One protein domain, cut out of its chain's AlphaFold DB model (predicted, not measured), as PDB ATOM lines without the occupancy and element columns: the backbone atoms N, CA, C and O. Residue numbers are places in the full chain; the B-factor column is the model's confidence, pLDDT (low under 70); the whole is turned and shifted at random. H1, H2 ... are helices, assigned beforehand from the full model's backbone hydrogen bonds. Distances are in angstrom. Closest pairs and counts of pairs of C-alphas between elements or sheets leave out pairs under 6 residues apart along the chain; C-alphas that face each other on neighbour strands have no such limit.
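Overview. This is residues 5 to 61 of the 200 residues of the protein "Protein kinase domain-containing protein" of Planctomycetaceae bacterium (UniProt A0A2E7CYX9). Two helical hairpins pack together through H1, the longest helix: H1 pairs with H2, and the hairpin of H3 and H4 stands steeply to H1, with H2 clear of it. The printed part has 57 residues with four named helices, in the order H1, H2, H3, H4, and is all helix. It is compact and rounded, with a radius of gyration of the C-alphas of 10.0 A and spans of 25 by 22 by 20 A.

Along the chain. H1, residues 5 to 15, is 15.1 A long and begins at C-alpha 5 (162.089, 103.925, 174.155). H2 is residues 20 to 29, 14.6 A; H3 residues 38 to 47, 14.2 A; H4 residues 53 to 60, 10.6 A, ending at C-alpha 60 (155.832, 100.548, 181.739).

Arrangement. H1, the hub, touches H2 as a hairpin at a shallow tilt of 19 degrees, opposite ways; the closest C-alphas, of Thr 9 and Ala 27, are 6.6 A apart. H1 touches H4 at a steep tilt of 67 degrees, closest at the C-alphas of Arg 11 and Val 59, 6.3 A. H1 and H3 only just touch, only at their ends, with 3 pairs of C-alphas within 8 A, the closest Asn 5 and Pro 38, 5.3 A. H3 and H4 form a hairpin at 24 degrees, the C-alphas of Ala 42 and Ala 56 closest, 5.5 A. H2 is apart from H3 and H4. In the four helices every O i to N i+4 pair is within hydrogen-bond range.

Size, cuts and confidence. The farthest C-alphas, of Gly 16 and Ala 33, are 26.1 A apart. The printed part has no cut and no long link. Residues 30 to 34 and 36 have pLDDT under 70.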
ATOM      1  N   ASN A   5     162.897 104.760 175.045       78.75
ATOM      2  CA  ASN A   5     162.089 103.925 174.155       78.75
ATOM      3  C   ASN A   5     162.803 102.615 173.817       78.75
ATOM      4  O   ASN A   5     162.170 101.565 173.659       78.75
ATOM      5  N   LYS A   6     164.139 102.644 173.771       80.06
ATOM      6  CA  LYS A   6     164.944 101.429 173.636       80.06
ATOM      7  C   LYS A   6     164.829 100.551 174.881       80.06
ATOM      8  O   LYS A   6     164.629  99.349 174.748       80.06
ATOM      9  N   GLU A   7     164.877 101.144 176.075       82.81
ATOM     10  CA  GLU A   7     164.672 100.406 177.327       82.81
ATOM     11  C   GLU A   7     163.274  99.774 177.393       82.81
ATOM     12  O   GLU A   7     163.135  98.609 177.762       82.81
ATOM     13  N   PHE A   8     162.239 100.499 176.966       83.06
ATOM     14  CA  PHE A   8     160.883  99.960 176.858       83.06
ATOM     15  C   PHE A   8     160.793  98.789 175.869       83.06
ATOM     16  O   PHE A   8     160.179  97.765 176.166       83.06
ATOM     17  N   THR A   9     161.451  98.896 174.713       82.62
ATOM     18  CA  THR A   9     161.489  97.817 173.714       82.62
ATOM     19  C   THR A   9     162.244  96.587 174.232       82.62
ATOM     20  O   THR A   9     161.818  95.455 174.001       82.62
ATOM     21  N   ASP A  10     163.311  96.783 175.010       84.00
ATOM     22  CA  ASP A  10     164.022  95.692 175.682       84.00
ATOM     23  C   ASP A  10     163.124  94.998 176.727       84.00
ATOM     24  O   ASP A  10     163.117  93.768 176.824       84.00
ATOM     25  N   ARG A  11     162.312  95.760 177.477       84.50
ATOM     26  CA  ARG A  11     161.298  95.207 178.399       84.50
ATOM     27  C   ARG A  11     160.210  94.438 177.649       84.50
ATOM     28  O   ARG A  11     159.847  93.341 178.073       84.50
ATOM     29  N   LEU A  12     159.749  94.942 176.502       84.44
ATOM     30  CA  LEU A  12     158.835  94.209 175.621       84.44
ATOM     31  C   LEU A  12     159.436  92.879 175.164       84.44
ATOM     32  O   LEU A  12     158.741  91.864 175.196       84.44
ATOM     33  N   GLY A  13     160.724  92.856 174.818       83.12
ATOM     34  CA  GLY A  13     161.432  91.622 174.485       83.12
ATOM     35  C   GLY A  13     161.444  90.616 175.637       83.12
ATOM     36  O   GLY A  13     161.178  89.433 175.431       83.12
ATOM     37  N   ARG A  14     161.668  91.087 176.869       83.31
ATOM     38  CA  ARG A  14     161.637  90.245 178.079       83.31
ATOM     39  C   ARG A  14     160.237  89.751 178.443       83.31
ATOM     40  O   ARG A  14     160.121  88.718 179.090       83.31
ATOM     41  N   SER A  15     159.185  90.458 178.028       80.62
ATOM     42  CA  SER A  15     157.803  90.092 178.362       80.62
ATOM     43  C   SER A  15     157.306  88.809 177.686       80.62
ATOM     44  O   SER A  15     156.363  88.183 178.174       80.62
ATOM     45  N   GLY A  16     157.936  88.400 176.575       79.25
ATOM     46  CA  GLY A  16     157.609  87.167 175.848       79.25
ATOM     47  C   GLY A  16     156.286  87.200 175.068       79.25
ATOM     48  O   GLY A  16     155.775  86.136 174.697       79.25
ATOM     49  N   ILE A  17     155.719  88.395 174.845       83.19
ATOM     50  CA  ILE A  17     154.439  88.608 174.141       83.19
ATOM     51  C   ILE A  17     154.617  88.651 172.620       83.19
ATOM     52  O   ILE A  17     153.748  88.172 171.896       83.19
ATOM     53  N   PHE A  18     155.725  89.230 172.151       83.38
ATOM     54  CA  PHE A  18     156.000  89.472 170.736       83.38
ATOM     55  C   PHE A  18     157.108  88.561 170.212       83.38
ATOM     56  O   PHE A  18     158.048  88.227 170.938       83.38
ATOM     57  N   SER A  19     157.018  88.196 168.935       81.81
ATOM     58  CA  SER A  19     158.097  87.508 168.229       81.81
ATOM     59  C   SER A  19     159.286  88.441 167.970       81.81
ATOM     60  O   SER A  19     159.172  89.668 168.021       81.81
ATOM     61  N   THR A  20     160.447  87.867 167.653       82.00
ATOM     62  CA  THR A  20     161.639  88.645 167.279       82.00
ATOM     63  C   THR A  20     161.372  89.569 166.086       82.00
ATOM     64  O   THR A  20     161.849  90.705 166.071       82.00
ATOM     65  N   ASP A  21     160.558  89.120 165.128       83.31
ATOM     66  CA  ASP A  21     160.190  89.907 163.951       83.31
ATOM     67  C   ASP A  21     159.309  91.099 164.338       83.31
ATOM     68  O   ASP A  21     159.612  92.239 163.977       83.31
ATOM     69  N   GLU A  22     158.285  90.862 165.162       82.88
ATOM     70  CA  GLU A  22     157.377  91.899 165.659       82.88
ATOM     71  C   GLU A  22     158.103  92.960 166.491       82.88
ATOM     72  O   GLU A  22     157.790  94.148 166.375       82.88
ATOM     73  N   LEU A  23     159.079  92.549 167.307       81.44
ATOM     74  CA  LEU A  23     159.925  93.457 168.084       81.44
ATOM     75  C   LEU A  23     160.786  94.330 167.173       81.44
ATOM     76  O   LEU A  23     160.944  95.518 167.444       81.44
ATOM     77  N   SER A  24     161.301  93.778 166.070       80.00
ATOM     78  CA  SER A  24     162.068  94.555 165.093       80.00
ATOM     79  C   SER A  24     161.213  95.619 164.393       80.00
ATOM     80  O   SER A  24     161.701  96.709 164.105       80.00
ATOM     81  N   GLU A  25     159.932  95.336 164.141       82.62
ATOM     82  CA  GLU A  25     158.985  96.296 163.563       82.62
ATOM     83  C   GLU A  25     158.610  97.400 164.553       82.62
ATOM     84  O   GLU A  25     158.580  98.578 164.183       82.62
ATOM     85  N   ILE A  26     158.371  97.037 165.819       80.69
ATOM     86  CA  ILE A  26     158.146  98.013 166.893       80.69
ATOM     87  C   ILE A  26     159.376  98.906 167.018       80.69
ATOM     88  O   ILE A  26     159.232 100.119 166.952       80.69
ATOM     89  N   ALA A  27     160.579  98.331 167.087       76.94
ATOM     90  CA  ALA A  27     161.830  99.072 167.231       76.94
ATOM     91  C   ALA A  27     162.093 100.057 166.079       76.94
ATOM     92  O   ALA A  27     162.607 101.145 166.314       76.94
ATOM     93  N   LYS A  28     161.722  99.707 164.838       77.00
ATOM     94  CA  LYS A  28     161.834 100.609 163.673       77.00
ATOM     95  C   LYS A  28     160.885 101.805 163.749       77.00
ATOM     96  O   LYS A  28     161.169 102.841 163.161       77.00
ATOM     97  N   THR A  29     159.750 101.636 164.423       71.88
ATOM     98  CA  THR A  29     158.702 102.660 164.548       71.88
ATOM     99  C   THR A  29     158.863 103.470 165.841       71.88
ATOM    100  O   THR A  29     158.463 104.627 165.901       71.88
ATOM    101  N   ALA A  30     159.489 102.877 166.859       64.94
ATOM    102  CA  ALA A  30     159.741 103.414 168.194       64.94
ATOM    103  C   ALA A  30     160.926 104.396 168.247       64.94
ATOM    104  O   ALA A  30     161.677 104.418 169.222       64.94
ATOM    105  N   ASP A  31     161.119 105.193 167.198       67.19
ATOM    106  CA  ASP A  31     162.152 106.221 167.208       67.19
ATOM    107  C   ASP A  31     161.759 107.335 168.191       67.19
ATOM    108  O   ASP A  31     160.611 107.788 168.214       67.19
ATOM    109  N   THR A  32     162.710 107.806 168.994       60.41
ATOM    110  CA  THR A  32     162.505 108.867 170.002       60.41
ATOM    111  C   THR A  32     162.145 110.209 169.369       60.41
ATOM    112  O   THR A  32     161.559 111.078 170.010       60.41
ATOM    113  N   ALA A  33     162.412 110.362 168.070       58.34
ATOM    114  CA  ALA A  33     161.904 111.474 167.270       58.34
ATOM    115  C   ALA A  33     160.377 111.430 167.041       58.34
ATOM    116  O   ALA A  33     159.783 112.465 166.743       58.34
ATOM    117  N   THR A  34     159.750 110.255 167.160       64.06
ATOM    118  CA  THR A  34     158.313 110.032 166.915       64.06
ATOM    119  C   THR A  34     157.512 109.931 168.213       64.06
ATOM    120  O   THR A  34     156.389 110.430 168.263       64.06
ATOM    121  N   PHE A  35     158.085 109.331 169.260       70.75
ATOM    122  CA  PHE A  35     157.458 109.201 170.579       70.75
ATOM    123  C   PHE A  35     158.384 109.779 171.648       70.75
ATOM    124  O   PHE A  35     159.504 109.301 171.832       70.75
ATOM    125  N   GLY A  36     157.924 110.814 172.350       69.31
ATOM    126  CA  GLY A  36     158.708 111.541 173.347       69.31
ATOM    127  C   GLY A  36     158.858 110.797 174.673       69.31
ATOM    128  O   GLY A  36     159.730 111.151 175.468       69.31
ATOM    129  N   SER A  37     158.035 109.771 174.919       78.94
ATOM    130  CA  SER A  37     158.120 108.942 176.119       78.94
ATOM    131  C   SER A  37     157.677 107.484 175.893       78.94
ATOM    132  O   SER A  37     156.904 107.200 174.968       78.94
ATOM    133  N   PRO A  38     158.104 106.547 176.765       79.44
ATOM    134  CA  PRO A  38     157.656 105.153 176.735       79.44
ATOM    135  C   PRO A  38     156.136 104.990 176.837       79.44
ATOM    136  O   PRO A  38     155.566 104.074 176.247       79.44
ATOM    137  N   GLU A  39     155.463 105.874 177.573       83.12
ATOM    138  CA  GLU A  39     154.008 105.860 177.735       83.12
ATOM    139  C   GLU A  39     153.283 106.200 176.430       83.12
ATOM    140  O   GLU A  39     152.245 105.604 176.138       83.12
ATOM    141  N   GLU A  40     153.825 107.116 175.620       83.12
ATOM    142  CA  GLU A  40     153.261 107.451 174.306       83.12
ATOM    143  C   GLU A  40     153.363 106.266 173.341       83.12
ATOM    144  O   GLU A  40     152.390 105.925 172.663       83.12
ATOM    145  N   LEU A  41     154.514 105.587 173.335       83.19
ATOM    146  CA  LEU A  41     154.712 104.363 172.563       83.19
ATOM    147  C   LEU A  41     153.766 103.248 173.033       83.19
ATOM    148  O   LEU A  41     153.130 102.582 172.213       83.19
ATOM    149  N   ALA A  42     153.619 103.066 174.347       84.12
ATOM    150  CA  ALA A  42     152.691 102.098 174.922       84.12
ATOM    151  C   ALA A  42     151.234 102.398 174.524       84.12
ATOM    152  O   ALA A  42     150.502 101.486 174.133       84.12
ATOM    153  N   PHE A  43     150.821 103.667 174.564       83.75
ATOM    154  CA  PHE A  43     149.483 104.093 174.153       83.75
ATOM    155  C   PHE A  43     149.217 103.800 172.673       83.75
ATOM    156  O   PHE A  43     148.149 103.290 172.326       83.75
ATOM    157  N   GLU A  44     150.186 104.059 171.795       85.25
ATOM    158  CA  GLU A  44     150.043 103.761 170.371       85.25
ATOM    159  C   GLU A  44     149.963 102.246 170.113       85.25
ATOM    160  O   GLU A  44     149.112 101.795 169.346       85.25
ATOM    161  N   LEU A  45     150.742 101.425 170.824       85.31
ATOM    162  CA  LEU A  45     150.637  99.960 170.739       85.31
ATOM    163  C   LEU A  45     149.273  99.435 171.218       85.31
ATOM    164  O   LEU A  45     148.734  98.488 170.633       85.31
ATOM    165  N   VAL A  46     148.687 100.057 172.246       87.06
ATOM    166  CA  VAL A  46     147.320  99.751 172.701       87.06
ATOM    167  C   VAL A  46     146.292 100.162 171.649       87.06
ATOM    168  O   VAL A  46     145.400  99.383 171.309       87.06
ATOM    169  N   ARG A  47     146.439 101.355 171.064       84.25
ATOM    170  CA  ARG A  47     145.566 101.855 169.994       84.25
ATOM    171  C   ARG A  47     145.592 100.951 168.761       84.25
ATOM    172  O   ARG A  47     144.546 100.705 168.159       84.25
ATOM    173  N   GLN A  48     146.758 100.406 168.426       84.19
ATOM    174  CA  GLN A  48     146.946  99.429 167.350       84.19
ATOM    175  C   GLN A  48     146.465  98.015 167.713       84.19
ATOM    176  O   GLN A  48     146.518  97.121 166.872       84.19
ATOM    177  N   LYS A  49     145.970  97.796 168.942       81.94
ATOM    178  CA  LYS A  49     145.549  96.493 169.485       81.94
ATOM    179  C   LYS A  49     146.667  95.448 169.532       81.94
ATOM    180  O   LYS A  49     146.387  94.250 169.540       81.94
ATOM    181  N   ARG A  50     147.924  95.893 169.572       84.81
ATOM    182  CA  ARG A  50     149.091  95.021 169.759       84.81
ATOM    183  C   ARG A  50     149.309  94.695 171.231       84.81
ATOM    184  O   ARG A  50     149.754  93.601 171.551       84.81
ATOM    185  N   LEU A  51     148.952  95.630 172.112       85.94
ATOM    186  CA  LEU A  51     148.922  95.448 173.559       85.94
ATOM    187  C   LEU A  51     147.522  95.710 174.114       85.94
ATOM    188  O   LEU A  51     146.721  96.451 173.545       85.94
ATOM    189  N   THR A  52     147.240  95.110 175.260       86.50
ATOM    190  CA  THR A  52     146.132  95.503 176.136       86.50
ATOM    191  C   THR A  52     146.571  96.631 177.068       86.50
ATOM    192  O   THR A  52     147.761  96.796 177.337       86.50
ATOM    193  N   GLU A  53     145.609  97.380 177.612       85.81
ATOM    194  CA  GLU A  53     145.882  98.411 178.628       85.81
ATOM    195  C   GLU A  53     146.646  97.839 179.829       85.81
ATOM    196  O   GLU A  53     147.596  98.450 180.318       85.81
ATOM    197  N   TYR A  54     146.280  96.627 180.259       86.19
ATOM    198  CA  TYR A  54     146.969  95.931 181.336       86.19
ATOM    199  C   TYR A  54     148.433  95.650 180.978       86.19
ATOM    200  O   TYR A  54     149.327  96.035 181.726       86.19
ATOM    201  N   GLN A  55     148.702  95.054 179.814       87.56
ATOM    202  CA  GLN A  55     150.072  94.761 179.382       87.56
ATOM    203  C   GLN A  55     150.919  96.030 179.246       87.56
ATOM    204  O   GLN A  55     152.057  96.043 179.701       87.56
ATOM    205  N   ALA A  56     150.363  97.107 178.684       85.94
ATOM    206  CA  ALA A  56     151.043  98.396 178.606       85.94
ATOM    207  C   ALA A  56     151.431  98.910 180.000       85.94
ATOM    208  O   ALA A  56     152.586  99.261 180.224       85.94
ATOM    209  N   SER A  57     150.499  98.869 180.960       84.56
ATOM    210  CA  SER A  57     150.768  99.294 182.340       84.56
ATOM    211  C   SER A  57     151.864  98.467 183.021       84.56
ATOM    212  O   SER A  57     152.672  99.013 183.768       84.56
ATOM    213  N   VAL A  58     151.917  97.164 182.733       85.19
ATOM    214  CA  VAL A  58     152.901  96.238 183.302       85.19
ATOM    215  C   VAL A  58     154.283  96.478 182.691       85.19
ATOM    216  O   VAL A  58     155.245  96.649 183.427       85.19
ATOM    217  N   VAL A  59     154.385  96.608 181.365       84.44
ATOM    218  CA  VAL A  59     155.662  96.861 180.665       84.44
ATOM    219  C   VAL A  59     156.249  98.237 181.009       84.44
ATOM    220  O   VAL A  59     157.470  98.385 181.100       84.44
ATOM    221  N   CYS A  60     155.400  99.247 181.223       80.75
ATOM    222  CA  CYS A  60     155.832 100.548 181.739       80.75
ATOM    223  C   CYS A  60     156.379 100.456 183.178       80.75
ATOM    224  O   CYS A  60     157.210 101.277 183.569       80.75
ATOM    225  N   GLY A  61     155.936  99.465 183.958       77.31
ATOM    226  CA  GLY A  61     156.433  99.178 185.301       77.31
ATOM    227  C   GLY A  61     157.781  98.446 185.327       77.31
ATOM    228  O   GLY A  61     158.466  98.295 184.315       77.31
TER     229      GLY A  61